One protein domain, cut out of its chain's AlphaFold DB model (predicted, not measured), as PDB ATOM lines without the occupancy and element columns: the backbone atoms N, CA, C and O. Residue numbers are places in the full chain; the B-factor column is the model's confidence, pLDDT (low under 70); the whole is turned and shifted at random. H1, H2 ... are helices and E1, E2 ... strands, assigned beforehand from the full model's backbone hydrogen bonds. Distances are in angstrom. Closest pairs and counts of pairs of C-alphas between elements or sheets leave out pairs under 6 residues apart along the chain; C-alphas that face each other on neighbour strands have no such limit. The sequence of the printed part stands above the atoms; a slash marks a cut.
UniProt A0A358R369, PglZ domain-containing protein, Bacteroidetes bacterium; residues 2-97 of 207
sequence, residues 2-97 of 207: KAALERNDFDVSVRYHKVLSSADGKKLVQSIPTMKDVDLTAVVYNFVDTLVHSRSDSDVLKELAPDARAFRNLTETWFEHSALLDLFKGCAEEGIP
ATOM      1  N   LYS A   2      15.199 305.310  -4.399       84.25
ATOM      2  CA  LYS A   2      16.506 305.197  -5.097       84.25
ATOM      3  C   LYS A   2      17.099 303.782  -5.086       84.25
ATOM      4  O   LYS A   2      17.229 303.182  -6.139       84.25
ATOM      5  N   ALA A   3      17.258 303.185  -3.904       86.56
ATOM      6  CA  ALA A   3      17.728 301.801  -3.772       86.56
ATOM      7  C   ALA A   3      16.834 300.748  -4.467       86.56
ATOM      8  O   ALA A   3      17.280 299.635  -4.720       86.56
ATOM      9  N   ALA A   4      15.554 301.052  -4.718       87.44
ATOM     10  CA  ALA A   4      14.672 300.169  -5.480       87.44
ATOM     11  C   ALA A   4      14.860 300.355  -6.992       87.44
ATOM     12  O   ALA A   4      14.823 299.364  -7.705       87.44
ATOM     13  N   LEU A   5      15.094 301.581  -7.464       91.25
ATOM     14  CA  LEU A   5      15.414 301.863  -8.867       91.25
ATOM     15  C   LEU A   5      16.767 301.252  -9.242       91.25
ATOM     16  O   LEU A   5      16.833 300.479 -10.187       91.25
ATOM     17  N   GLU A   6      17.796 301.481  -8.418       90.31
ATOM     18  CA  GLU A   6      19.140 300.911  -8.589       90.31
ATOM     19  C   GLU A   6      19.114 299.378  -8.621       90.31
ATOM     20  O   GLU A   6      19.689 298.757  -9.506       90.31
ATOM     21  N   ARG A   7      18.396 298.744  -7.684       91.19
ATOM     22  CA  ARG A   7      18.274 297.277  -7.636       91.19
ATOM     23  C   ARG A   7      17.585 296.685  -8.870       91.19
ATOM     24  O   ARG A   7      17.806 295.515  -9.158       91.19
ATOM     25  N   ASN A   8      16.733 297.453  -9.542       93.00
ATOM     26  CA  ASN A   8      16.014 297.013 -10.738       93.00
ATOM     27  C   ASN A   8      16.609 297.591 -12.034       93.00
ATOM     28  O   ASN A   8      15.971 297.474 -13.073       93.00
ATOM     29  N   ASP A   9      17.804 298.190 -11.971       93.88
ATOM     30  CA  ASP A   9      18.530 298.742 -13.123       93.88
ATOM     31  C   ASP A   9      17.735 299.800 -13.919       93.88
ATOM     32  O   ASP A   9      17.789 299.877 -15.144       93.88
ATOM     33  N   PHE A  10      16.952 300.623 -13.209       94.31
ATOM     34  CA  PHE A  10      16.248 301.758 -13.807       94.31
ATOM     35  C   PHE A  10      17.082 303.037 -13.697       94.31
ATOM     36  O   PHE A  10      17.210 303.602 -12.607       94.31
ATOM     37  N   ASP A  11      17.574 303.528 -14.835       93.75
ATOM     38  CA  ASP A  11      18.169 304.862 -14.967       93.75
ATOM     39  C   ASP A  11      17.092 305.874 -15.375       93.75
ATOM     40  O   ASP A  11      16.779 306.048 -16.552       93.75
ATOM     41  N   VAL A  12      16.442 306.466 -14.371       94.50
ATOM     42  CA  VAL A  12      15.329 307.407 -14.550       94.50
ATOM     43  C   VAL A  12      15.476 308.604 -13.620       94.50
ATOM     44  O   VAL A  12      15.835 308.477 -12.443       94.50
ATOM     45  N   SER A  13      15.148 309.784 -14.129       94.44
ATOM     46  CA  SER A  13      15.053 311.003 -13.335       94.44
ATOM     47  C   SER A  13      13.785 310.973 -12.477       94.44
ATOM     48  O   SER A  13      12.683 310.711 -12.962       94.44
ATOM     49  N   VAL A  14      13.927 311.212 -11.167       94.44
ATOM     50  CA  VAL A  14      12.803 311.092 -10.228       94.44
ATOM     51  C   VAL A  14      12.658 312.308  -9.334       94.44
ATOM     52  O   VAL A  14      13.617 312.770  -8.713       94.44
ATOM     53  N   ARG A  15      11.415 312.766  -9.189       95.31
ATOM     54  CA  ARG A  15      11.003 313.773  -8.211       95.31
ATOM     55  C   ARG A  15      10.141 313.131  -7.129       95.31
ATOM     56  O   ARG A  15       9.301 312.288  -7.422       95.31
ATOM     57  N   TYR A  16      10.347 313.517  -5.873       94.75
ATOM     58  CA  TYR A  16       9.608 312.976  -4.732       94.75
ATOM     59  C   TYR A  16       8.885 314.085  -3.970       94.75
ATOM     60  O   TYR A  16       9.505 315.079  -3.590       94.75
ATOM     61  N   HIS A  17       7.604 313.872  -3.681       95.44
ATOM     62  CA  HIS A  17       6.788 314.759  -2.862       95.44
ATOM     63  C   HIS A  17       6.131 313.985  -1.724       95.44
ATOM     64  O   HIS A  17       5.488 312.960  -1.940       95.44
ATOM     65  N   LYS A  18       6.241 314.513  -0.505       94.88
ATOM     66  CA  LYS A  18       5.442 314.061   0.635       94.88
ATOM     67  C   LYS A  18       4.397 315.124   0.940       94.88
ATOM     68  O   LYS A  18       4.755 316.255   1.253       94.88
ATOM     69  N   VAL A  19       3.123 314.762   0.844       95.19
ATOM     70  CA  VAL A  19       1.992 315.653   1.106       95.19
ATOM     71  C   VAL A  19       1.439 315.335   2.488       95.19
ATOM     72  O   VAL A  19       0.865 314.266   2.712       95.19
ATOM     73  N   LEU A  20       1.659 316.256   3.426       91.56
ATOM     74  CA  LEU A  20       1.253 316.118   4.829       91.56
ATOM     75  C   LEU A  20       0.062 317.012   5.184       91.56
ATOM     76  O   LEU A  20      -0.574 316.815   6.214       91.56
ATOM     77  N   SER A  21      -0.238 318.003   4.345       90.94
ATOM     78  CA  SER A  21      -1.288 318.984   4.588       90.94
ATOM     79  C   SER A  21      -2.015 319.378   3.302       90.94
ATOM     80  O   SER A  21      -1.521 319.185   2.190       90.94
ATOM     81  N   SER A  22      -3.182 320.011   3.453       89.25
ATOM     82  CA  SER A  22      -3.911 320.608   2.323       89.25
ATOM     83  C   SER A  22      -3.076 321.673   1.595       89.25
ATOM     84  O   SER A  22      -3.133 321.775   0.370       89.25
ATOM     85  N   ALA A  23      -2.259 322.438   2.327       93.44
ATOM     86  CA  ALA A  23      -1.381 323.445   1.738       93.44
ATOM     87  C   ALA A  23      -0.295 322.813   0.854       93.44
ATOM     88  O   ALA A  23      -0.022 323.323  -0.233       93.44
ATOM     89  N   ASP A  24       0.280 321.686   1.282       95.38
ATOM     90  CA  ASP A  24       1.248 320.932   0.477       95.38
ATOM     91  C   ASP A  24       0.593 320.371  -0.787       95.38
ATOM     92  O   ASP A  24       1.173 320.459  -1.868       95.38
ATOM     93  N   GLY A  25      -0.643 319.868  -0.673       95.69
ATOM     94  CA  GLY A  25      -1.422 319.397  -1.819       95.69
ATOM     95  C   GLY A  25      -1.650 320.501  -2.854       95.69
ATOM     96  O   GLY A  25      -1.382 320.302  -4.034       95.69
ATOM     97  N   LYS A  26      -2.041 321.705  -2.419       96.12
ATOM     98  CA  LYS A  26      -2.216 322.860  -3.320       96.12
ATOM     99  C   LYS A  26      -0.917 323.263  -4.022       96.12
ATOM    100  O   LYS A  26      -0.937 323.553  -5.215       96.12
ATOM    101  N   LYS A  27       0.214 323.255  -3.310       96.50
ATOM    102  CA  LYS A  27       1.536 323.510  -3.913       96.50
ATOM    103  C   LYS A  27       1.903 322.443  -4.946       96.50
ATOM    104  O   LYS A  27       2.464 322.772  -5.984       96.50
ATOM    105  N   LEU A  28       1.576 321.177  -4.676       96.94
ATOM    106  CA  LEU A  28       1.818 320.082  -5.610       96.94
ATOM    107  C   LEU A  28       1.007 320.256  -6.901       96.94
ATOM    108  O   LEU A  28       1.577 320.131  -7.982       96.94
ATOM    109  N   VAL A  29      -0.273 320.632  -6.796       97.81
ATOM    110  CA  VAL A  29      -1.131 320.934  -7.958       97.81
ATOM    111  C   VAL A  29      -0.531 322.049  -8.824       97.81
ATOM    112  O   VAL A  29      -0.476 321.931 -10.042       97.81
ATOM    113  N   GLN A  30       0.017 323.102  -8.214       96.94
ATOM    114  CA  GLN A  30       0.683 324.185  -8.954       96.94
ATOM    115  C   GLN A  30       1.952 323.734  -9.696       96.94
ATOM    116  O   GLN A  30       2.382 324.398 -10.634       96.94
ATOM    117  N   SER A  31       2.562 322.617  -9.287       96.06
ATOM    118  CA  SER A  31       3.791 322.094  -9.896       96.06
ATOM    119  C   SER A  31       3.558 321.131 -11.065       96.06
ATOM    120  O   SER A  31       4.534 320.754 -11.718       96.06
ATOM    121  N   ILE A  32       2.302 320.762 -11.357       97.00
ATOM    122  CA  ILE A  32       1.934 319.805 -12.416       97.00
ATOM    123  C   ILE A  32       2.619 320.096 -13.764       97.00
ATOM    124  O   ILE A  32       3.183 319.153 -14.320       97.00
ATOM    125  N   PRO A  33       2.691 321.348 -14.269       94.62
ATOM    126  CA  PRO A  33       3.323 321.619 -15.566       94.62
ATOM    127  C   PRO A  33       4.778 321.139 -15.659       94.62
ATOM    128  O   PRO A  33       5.242 320.752 -16.723       94.62
ATOM    129  N   THR A  34       5.487 321.111 -14.527       94.62
ATOM    130  CA  THR A  34       6.898 320.694 -14.444       94.62
ATOM    131  C   THR A  34       7.077 319.197 -14.180       94.62
ATOM    132  O   THR A  34       8.205 318.719 -14.062       94.62
ATOM    133  N   MET A  35       5.995 318.432 -13.998       94.94
ATOM    134  CA  MET A  35       6.079 316.992 -13.715       94.94
ATOM    135  C   MET A  35       6.519 316.180 -14.935       94.94
ATOM    136  O   MET A  35       7.039 315.085 -14.757       94.94
ATOM    137  N   LYS A  36       6.356 316.731 -16.145       91.81
ATOM    138  CA  LYS A  36       6.850 316.153 -17.406       91.81
ATOM    139  C   LYS A  36       8.352 316.338 -17.622       91.81
ATOM    140  O   LYS A  36       8.910 315.713 -18.514       91.81
ATOM    141  N   ASP A  37       9.002 317.175 -16.812       95.12
ATOM    142  CA  ASP A  37      10.448 317.415 -16.898       95.12
ATOM    143  C   ASP A  37      11.272 316.249 -16.321       95.12
ATOM    144  O   ASP A  37      12.501 316.283 -16.356       95.12
ATOM    145  N   VAL A  38      10.611 315.253 -15.720       95.69
ATOM    146  CA  VAL A  38      11.226 314.054 -15.140       95.69
ATOM    147  C   VAL A  38      10.461 312.802 -15.563       95.69
ATOM    148  O   VAL A  38       9.267 312.859 -15.848       95.69
ATOM    149  N   ASP A  39      11.133 311.656 -15.533       95.38
ATOM    150  CA  ASP A  39      10.554 310.372 -15.944       95.38
ATOM    151  C   ASP A  39       9.527 309.842 -14.929       95.38
ATOM    152  O   ASP A  39       8.566 309.164 -15.292       95.38
ATOM    153  N   LEU A  40       9.723 310.144 -13.637       95.06
ATOM    154  CA  LEU A  40       8.830 309.721 -12.559       95.06
ATOM    155  C   LEU A  40       8.648 310.817 -11.505       95.06
ATOM    156  O   LEU A  40       9.601 311.287 -10.883       95.06
ATOM    157  N   THR A  41       7.393 311.145 -11.203       96.12
ATOM    158  CA  THR A  41       7.035 311.913 -10.004       96.12
ATOM    159  C   THR A  41       6.357 310.990  -8.993       96.12
ATOM    160  O   THR A  41       5.236 310.538  -9.200       96.12
ATOM    161  N   ALA A  42       7.040 310.701  -7.885       95.62
ATOM    162  CA  ALA A  42       6.524 309.890  -6.790       95.62
ATOM    163  C   ALA A  42       5.895 310.775  -5.708       95.62
ATOM    164  O   ALA A  42       6.553 311.657  -5.150       95.62
ATOM    165  N   VAL A  43       4.632 310.512  -5.376       95.88
ATOM    166  CA  VAL A  43       3.869 311.279  -4.385       95.88
ATOM    167  C   VAL A  43       3.404 310.353  -3.268       95.88
ATOM    168  O   VAL A  43       2.728 309.362  -3.523       95.88
ATOM    169  N   VAL A  44       3.736 310.690  -2.022       95.00
ATOM    170  CA  VAL A  44       3.210 310.027  -0.821       95.00
ATOM    171  C   VAL A  44       2.214 310.961  -0.153       95.00
ATOM    172  O   VAL A  44       2.588 312.057   0.271       95.00
ATOM    173  N   TYR A  45       0.958 310.531  -0.047       93.25
ATOM    174  CA  TYR A  45      -0.141 311.346   0.468       93.25
ATOM    175  C   TYR A  45      -0.658 310.781   1.796       93.25
ATOM    176  O   TYR A  45      -1.292 309.734   1.821       93.25
ATOM    177  N   ASN A  46      -0.400 311.475   2.909       86.62
ATOM    178  CA  ASN A  46      -0.558 310.903   4.255       86.62
ATOM    179  C   ASN A  46      -1.885 311.254   4.962       86.62
ATOM    180  O   ASN A  46      -1.930 311.436   6.181       86.62
ATOM    181  N   PHE A  47      -2.970 311.442   4.209       83.25
ATOM    182  CA  PHE A  47      -4.228 311.911   4.797       83.25
ATOM    183  C   PHE A  47      -5.011 310.803   5.501       83.25
ATOM    184  O   PHE A  47      -5.490 311.022   6.611       83.25
ATOM    185  N   VAL A  48      -5.134 309.628   4.878       80.25
ATOM    186  CA  VAL A  48      -5.953 308.533   5.419       80.25
ATOM    187  C   VAL A  48      -5.430 308.095   6.787       80.25
ATOM    188  O   VAL A  48      -6.215 308.010   7.726       80.25
ATOM    189  N   ASP A  49      -4.112 307.958   6.947       80.50
ATOM    190  CA  ASP A  49      -3.488 307.664   8.244       80.50
ATOM    191  C   ASP A  49      -3.763 308.763   9.271       80.50
ATOM    192  O   ASP A  49      -4.137 308.487  10.411       80.50
ATOM    193  N   THR A  50      -3.654 310.030   8.861       81.44
ATOM    194  CA  THR A  50      -3.982 311.167   9.733       81.44
ATOM    195  C   THR A  50      -5.444 311.110  10.185       81.44
ATOM    196  O   THR A  50      -5.733 311.376  11.352       81.44
ATOM    197  N   LEU A  51      -6.368 310.723   9.302       83.94
ATOM    198  CA  LEU A  51      -7.789 310.572   9.616       83.94
ATOM    199  C   LEU A  51      -8.046 309.376  10.550       83.94
ATOM    200  O   LEU A  51      -8.814 309.506  11.502       83.94
ATOM    201  N   VAL A  52      -7.376 308.239  10.326       84.00
ATOM    202  CA  VAL A  52      -7.431 307.050  11.196       84.00
ATOM    203  C   VAL A  52      -6.949 307.374  12.613       84.00
ATOM    204  O   VAL A  52      -7.621 307.040  13.596       84.00
ATOM    205  N   HIS A  53      -5.805 308.050  12.732       81.12
ATOM    206  CA  HIS A  53      -5.271 308.477  14.021       81.12
ATOM    207  C   HIS A  53      -6.207 309.478  14.701       81.12
ATOM    208  O   HIS A  53      -6.602 309.263  15.845       81.12
ATOM    209  N   SER A  54      -6.666 310.495  13.968       85.00
ATOM    210  CA  SER A  54      -7.582 311.514  14.498       85.00
ATOM    211  C   SER A  54      -8.908 310.914  14.975       85.00
ATOM    212  O   SER A  54      -9.426 311.324  16.011       85.00
ATOM    213  N   ARG A  55      -9.445 309.899  14.276       85.25
ATOM    214  CA  ARG A  55     -10.634 309.155  14.727       85.25
ATOM    215  C   ARG A  55     -10.401 308.493  16.081       85.25
ATOM    216  O   ARG A  55     -11.307 308.461  16.904       85.25
ATOM    217  N   SER A  56      -9.213 307.951  16.328       82.50
ATOM    218  CA  SER A  56      -8.918 307.265  17.593       82.50
ATOM    219  C   SER A  56      -8.938 308.231  18.788       82.50
ATOM    220  O   SER A  56      -9.401 307.855  19.871       82.50
ATOM    221  N   ASP A  57      -8.540 309.484  18.560       84.19
ATOM    222  CA  ASP A  57      -8.411 310.526  19.586       84.19
ATOM    223  C   ASP A  57      -9.640 311.455  19.710       84.19
ATOM    224  O   ASP A  57      -9.703 312.259  20.639       84.19
ATOM    225  N   SER A  58     -10.628 311.360  18.810       88.31
ATOM    226  CA  SER A  58     -11.798 312.253  18.773       88.31
ATOM    227  C   SER A  58     -13.121 311.498  18.866       88.31
ATOM    228  O   SER A  58     -13.476 310.731  17.971       88.31
ATOM    229  N   ASP A  59     -13.902 311.775  19.912       87.88
ATOM    230  CA  ASP A  59     -15.226 311.165  20.096       87.88
ATOM    231  C   ASP A  59     -16.215 311.582  18.999       87.88
ATOM    232  O   ASP A  59     -16.945 310.743  18.480       87.88
ATOM    233  N   VAL A  60     -16.147 312.834  18.534       91.00
ATOM    234  CA  VAL A  60     -16.961 313.319  17.405       91.00
ATOM    235  C   VAL A  60     -16.657 312.531  16.127       91.00
ATOM    236  O   VAL A  60     -17.569 312.117  15.418       91.00
ATOM    237  N   LEU A  61     -15.378 312.274  15.824       87.88
ATOM    238  CA  LEU A  61     -15.021 311.474  14.648       87.88
ATOM    239  C   LEU A  61     -15.421 310.001  14.800       87.88
ATOM    240  O   LEU A  61     -15.741 309.363  13.798       87.88
ATOM    241  N   LYS A  62     -15.444 309.450  16.021       87.81
ATOM    242  CA  LYS A  62     -15.984 308.103  16.274       87.81
ATOM    243  C   LYS A  62     -17.488 308.042  16.031       87.81
ATOM    244  O   LYS A  62     -17.950 307.055  15.470       87.81
ATOM    245  N   GLU A  63     -18.231 309.081  16.405       89.31
ATOM    246  CA  GLU A  63     -19.671 309.184  16.135       89.31
ATOM    247  C   GLU A  63     -19.976 309.355  14.641       89.31
ATOM    248  O   GLU A  63     -20.920 308.750  14.138       89.31
ATOM    249  N   LEU A  64     -19.160 310.131  13.917       89.94
ATOM    250  CA  LEU A  64     -19.304 310.317  12.466       89.94
ATOM    251  C   LEU A  64     -18.878 309.081  11.659       89.94
ATOM    252  O   LEU A  64     -19.435 308.815  10.596       89.94
ATOM    253  N   ALA A  65     -17.899 308.319  12.152       90.19
ATOM    254  CA  ALA A  65     -17.386 307.109  11.515       90.19
ATOM    255  C   ALA A  65     -17.388 305.904  12.484       90.19
ATOM    256  O   ALA A  65     -16.318 305.397  12.856       90.19
ATOM    257  N   PRO A  66     -18.573 305.406  12.892       87.38
ATOM    258  CA  PRO A  66     -18.697 304.340  13.895       87.38
ATOM    259  C   PRO A  66     -18.250 302.966  13.377       87.38
ATOM    260  O   PRO A  66     -17.907 302.072  14.157       87.38
ATOM    261  N   ASP A  67     -18.218 302.787  12.059       86.31
ATOM    262  CA  ASP A  67     -17.804 301.557  11.400       86.31
ATOM    263  C   ASP A  67     -17.003 301.827  10.114       86.31
ATOM    264  O   ASP A  67     -16.806 302.967   9.686       86.31
ATOM    265  N   ALA A  68     -16.522 300.750   9.487       86.06
ATOM    266  CA  ALA A  68     -15.717 300.832   8.273       86.06
ATOM    267  C   ALA A  68     -16.480 301.405   7.067       86.06
ATOM    268  O   ALA A  68     -15.855 301.973   6.176       86.06
ATOM    269  N   ARG A  69     -17.812 301.267   7.005       91.69
ATOM    270  CA  ARG A  69     -18.619 301.841   5.918       91.69
ATOM    271  C   ARG A  69     -18.694 303.355   6.073       91.69
ATOM    272  O   ARG A  69     -18.393 304.062   5.118       91.69
ATOM    273  N   ALA A  70     -19.033 303.842   7.261       91.69
ATOM    274  CA  ALA A  70     -19.089 305.272   7.539       91.69
ATOM    275  C   ALA A  70     -17.714 305.941   7.359       91.69
ATOM    276  O   ALA A  70     -17.624 307.017   6.775       91.69
ATOM    277  N   PHE A  71     -16.634 305.262   7.761       89.31
ATOM    278  CA  PHE A  71     -15.270 305.738   7.521       89.31
ATOM    279  C   PHE A  71     -14.935 305.875   6.024       89.31
ATOM    280  O   PHE A  71     -14.322 306.866   5.617       89.31
ATOM    281  N   ARG A  72     -15.364 304.918   5.185       90.62
ATOM    282  CA  ARG A  72     -15.201 305.014   3.724       90.62
ATOM    283  C   ARG A  72     -15.976 306.190   3.142       90.62
ATOM    284  O   ARG A  72     -15.386 306.949   2.388       90.62
ATOM    285  N   ASN A  73     -17.231 306.382   3.549       93.62
ATOM    286  CA  ASN A  73     -18.036 307.516   3.089       93.62
ATOM    287  C   ASN A  73     -17.382 308.856   3.467       93.62
ATOM    288  O   ASN A  73     -17.282 309.750   2.638       93.62
ATOM    289  N   LEU A  74     -16.869 308.984   4.697       91.62
ATOM    290  CA  LEU A  74     -16.143 310.183   5.128       91.62
ATOM    291  C   LEU A  74     -14.883 310.431   4.280       91.62
ATOM    292  O   LEU A  74     -14.585 311.569   3.920       91.62
ATOM    293  N   THR A  75     -14.148 309.365   3.957       91.94
ATOM    294  CA  THR A  75     -12.945 309.436   3.115       91.94
ATOM    295  C   THR A  75     -13.287 309.831   1.678       91.94
ATOM    296  O   THR A  75     -12.576 310.641   1.088       91.94
ATOM    297  N   GLU A  76     -14.381 309.303   1.129       93.81
ATOM    298  CA  GLU A  76     -14.907 309.655  -0.193       93.81
ATOM    299  C   GLU A  76     -15.293 311.137  -0.256       93.81
ATOM    300  O   GLU A  76     -14.750 311.868  -1.081       93.81
ATOM    301  N   THR A  77     -16.108 311.618   0.690       93.44
ATOM    302  CA  THR A  77     -16.483 313.039   0.777       93.44
ATOM    303  C   THR A  77     -15.260 313.946   0.916       93.44
ATOM    304  O   THR A  77     -15.192 315.012   0.308       93.44
ATOM    305  N   TRP A  78     -14.253 313.541   1.696       92.00
ATOM    306  CA  TRP A  78     -13.003 314.296   1.758       92.00
ATOM    307  C   TRP A  78     -12.294 314.336   0.398       92.00
ATOM    308  O   TRP A  78     -11.848 315.405  -0.023       92.00
ATOM    309  N   PHE A  79     -12.180 313.190  -0.279       93.81
ATOM    310  CA  PHE A  79     -11.466 313.074  -1.548       93.81
ATOM    311  C   PHE A  79     -12.088 313.964  -2.628       93.81
ATOM    312  O   PHE A  79     -11.348 314.675  -3.313       93.81
ATOM    313  N   GLU A  80     -13.420 314.008  -2.710       95.56
ATOM    314  CA  GLU A  80     -14.188 314.857  -3.635       95.56
ATOM    315  C   GLU A  80     -13.865 316.356  -3.517       95.56
ATOM    316  O   GLU A  80     -13.985 317.101  -4.491       95.56
ATOM    317  N   HIS A  81     -13.412 316.798  -2.343       93.00
ATOM    318  CA  HIS A  81     -13.047 318.188  -2.056       93.00
ATOM    319  C   HIS A  81     -11.539 318.383  -1.824       93.00
ATOM    320  O   HIS A  81     -11.105 319.429  -1.330       93.00
ATOM    321  N   SER A  82     -10.724 317.375  -2.136       94.25
ATOM    322  CA  SER A  82      -9.293 317.374  -1.840       94.25
ATOM    323  C   SER A  82      -8.447 317.917  -2.994       94.25
ATOM    324  O   SER A  82      -8.739 317.706  -4.169       94.25
ATOM    325  N   ALA A  83      -7.287 318.489  -2.650       95.69
ATOM    326  CA  ALA A  83      -6.248 318.808  -3.631       95.69
ATOM    327  C   ALA A  83      -5.690 317.555  -4.340       95.69
ATOM    328  O   ALA A  83      -5.032 317.671  -5.369       95.69
ATOM    329  N   LEU A  84      -5.934 316.354  -3.795       95.88
ATOM    330  CA  LEU A  84      -5.569 315.102  -4.450       95.88
ATOM    331  C   LEU A  84      -6.443 314.855  -5.684       95.88
ATOM    332  O   LEU A  84      -5.915 314.465  -6.718       95.88
ATOM    333  N   LEU A  85      -7.748 315.127  -5.620       96.25
ATOM    334  CA  LEU A  85      -8.604 315.041  -6.804       96.25
ATOM    335  C   LEU A  85      -8.221 316.101  -7.848       96.25
ATOM    336  O   LEU A  85      -8.169 315.794  -9.039       96.25
ATOM    337  N   ASP A  86      -7.897 317.320  -7.412       97.19
ATOM    338  CA  ASP A  86      -7.406 318.372  -8.313       97.19
ATOM    339  C   ASP A  86      -6.092 317.968  -8.998       97.19
ATOM    340  O   ASP A  86      -5.917 318.218 -10.188       97.19
ATOM    341  N   LEU A  87      -5.197 317.273  -8.283       96.69
ATOM    342  CA  LEU A  87      -3.978 316.710  -8.862       96.69
ATOM    343  C   LEU A  87      -4.295 315.700  -9.971       96.69
ATOM    344  O   LEU A  87      -3.676 315.746 -11.028       96.69
ATOM    345  N   PHE A  88      -5.267 314.809  -9.760       96.81
ATOM    346  CA  PHE A  88      -5.654 313.817 -10.768       96.81
ATOM    347  C   PHE A  88      -6.236 314.487 -12.012       96.81
ATOM    348  O   PHE A  88      -5.886 314.105 -13.127       96.81
ATOM    349  N   LYS A  89      -7.093 315.497 -11.822       96.81
ATOM    350  CA  LYS A  89      -7.670 316.282 -12.919       96.81
ATOM    351  C   LYS A  89      -6.587 317.011 -13.711       96.81
ATOM    352  O   LYS A  89      -6.528 316.848 -14.922       96.81
ATOM    353  N   GLY A  90      -5.686 317.724 -13.033       96.81
ATOM    354  CA  GLY A  90      -4.597 318.438 -13.700       96.81
ATOM    355  C   GLY A  90      -3.620 317.500 -14.417       96.81
ATOM    356  O   GLY A  90      -3.193 317.793 -15.529       96.81
ATOM    357  N   CYS A  91      -3.311 316.329 -13.846       96.75
ATOM    358  CA  CYS A  91      -2.533 315.305 -14.551       96.75
ATOM    359  C   CYS A  91      -3.259 314.796 -15.804       96.75
ATOM    360  O   CYS A  91      -2.616 314.618 -16.834       96.75
ATOM    361  N   ALA A  92      -4.576 314.582 -15.743       96.62
ATOM    362  CA  ALA A  92      -5.359 314.171 -16.907       96.62
ATOM    363  C   ALA A  92      -5.358 315.245 -18.009       96.62
ATOM    364  O   ALA A  92      -5.119 314.913 -19.166       96.62
ATOM    365  N   GLU A  93      -5.544 316.519 -17.654       95.94
ATOM    366  CA  GLU A  93      -5.469 317.657 -18.587       95.94
ATOM    367  C   GLU A  93      -4.095 317.767 -19.258       95.94
ATOM    368  O   GLU A  93      -3.994 317.998 -20.461       95.94
ATOM    369  N   GLU A  94      -3.028 317.528 -18.498       95.38
ATOM    370  CA  GLU A  94      -1.664 317.511 -19.014       95.38
ATOM    371  C   GLU A  94      -1.303 316.195 -19.719       95.38
ATOM    372  O   GLU A  94      -0.192 316.051 -20.219       95.38
ATOM    373  N   GLY A  95      -2.184 315.203 -19.805       95.38
ATOM    374  CA  GLY A  95      -1.831 313.941 -20.455       95.38
ATOM    375  C   GLY A  95      -0.788 313.117 -19.678       95.38
ATOM    376  O   GLY A  95      -0.075 312.312 -20.274       95.38
ATOM    377  N   ILE A  96      -0.685 313.301 -18.359       96.44
ATOM    378  CA  ILE A  96       0.220 312.572 -17.461       96.44
ATOM    379  C   ILE A  96      -0.509 311.333 -16.907       96.44
ATOM    380  O   ILE A  96      -1.486 311.478 -16.166       96.44
ATOM    381  N   PRO A  97      -0.055 310.102 -17.211       96.56
ATOM    382  CA  PRO A  97      -0.600 308.894 -16.601       96.56
ATOM    383  C   PRO A  97      -0.337 308.858 -15.093       96.56
ATOM    384  O   PRO A  97       0.763 309.167 -14.638       96.56
TER     385      PRO A  97
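This is residues 2 to 97 of the 207 residues of the protein "PglZ domain-containing protein" of Bacteroidetes bacterium (UniProt A0A358R369). Two parallel strands, E1 and E2, with H2 and H3 alongside and H7 next to H2, make one part; H4, H5 and H6 make an arm that runs out and folds back, and H1 lies by itself at the other end. The printed part has 96 residues, with seven named helices and two named strands in the order H1 E1 H2 H3 E2 H4 H5 H6 H7; it is mostly helix. It is loose, with a radius of gyration of the C-alphas of 16.6 A, and spans 49 by 32 by 22 A.

Start at H1, residues 2 to 7, which touches no helix. Next come E1, residues 14 to 19, H2, residues 22 to 30, H3, residues 32 to 37, and E2, residues 40 to 45: a strand-helix-strand unit, two parallel neighbour strands with helices between, its crossover right-handed. Between the strands find N 15 and O 40 at 2.9 A. H7, residues 83 to 93, touches H2 at Val 29 and Leu 87, whose C-alphas, the closest, are 5.2 A apart. H4, residues 47 to 57, and H5, residues 59 to 64, touch only at the corner, the closest C-alphas, Arg 55 and Leu 61, at 5.0 A. H6, residues 68 to 80, is close to H4 but not clearly touching, Val 48 and Thr 75 having the closest C-alphas, 7.4 A. Each helix but H3 has every O i to N i+4 pair within hydrogen-bond range; H3 has 0 of 2, and 2 of 3 O i to N i+3 pairs.

Find C-alpha 2 at (16.506, 305.197, -5.097), where H1 begins. E1 measures 16.3 A, H6 18.5 A; H7 ends at C-alpha 93, (-5.469, 317.657, -18.587).

The C-alphas farthest apart, Asp 9 and Glu 63, are 49.2 A apart. The printed part has no cut, and no printed residue is under 70.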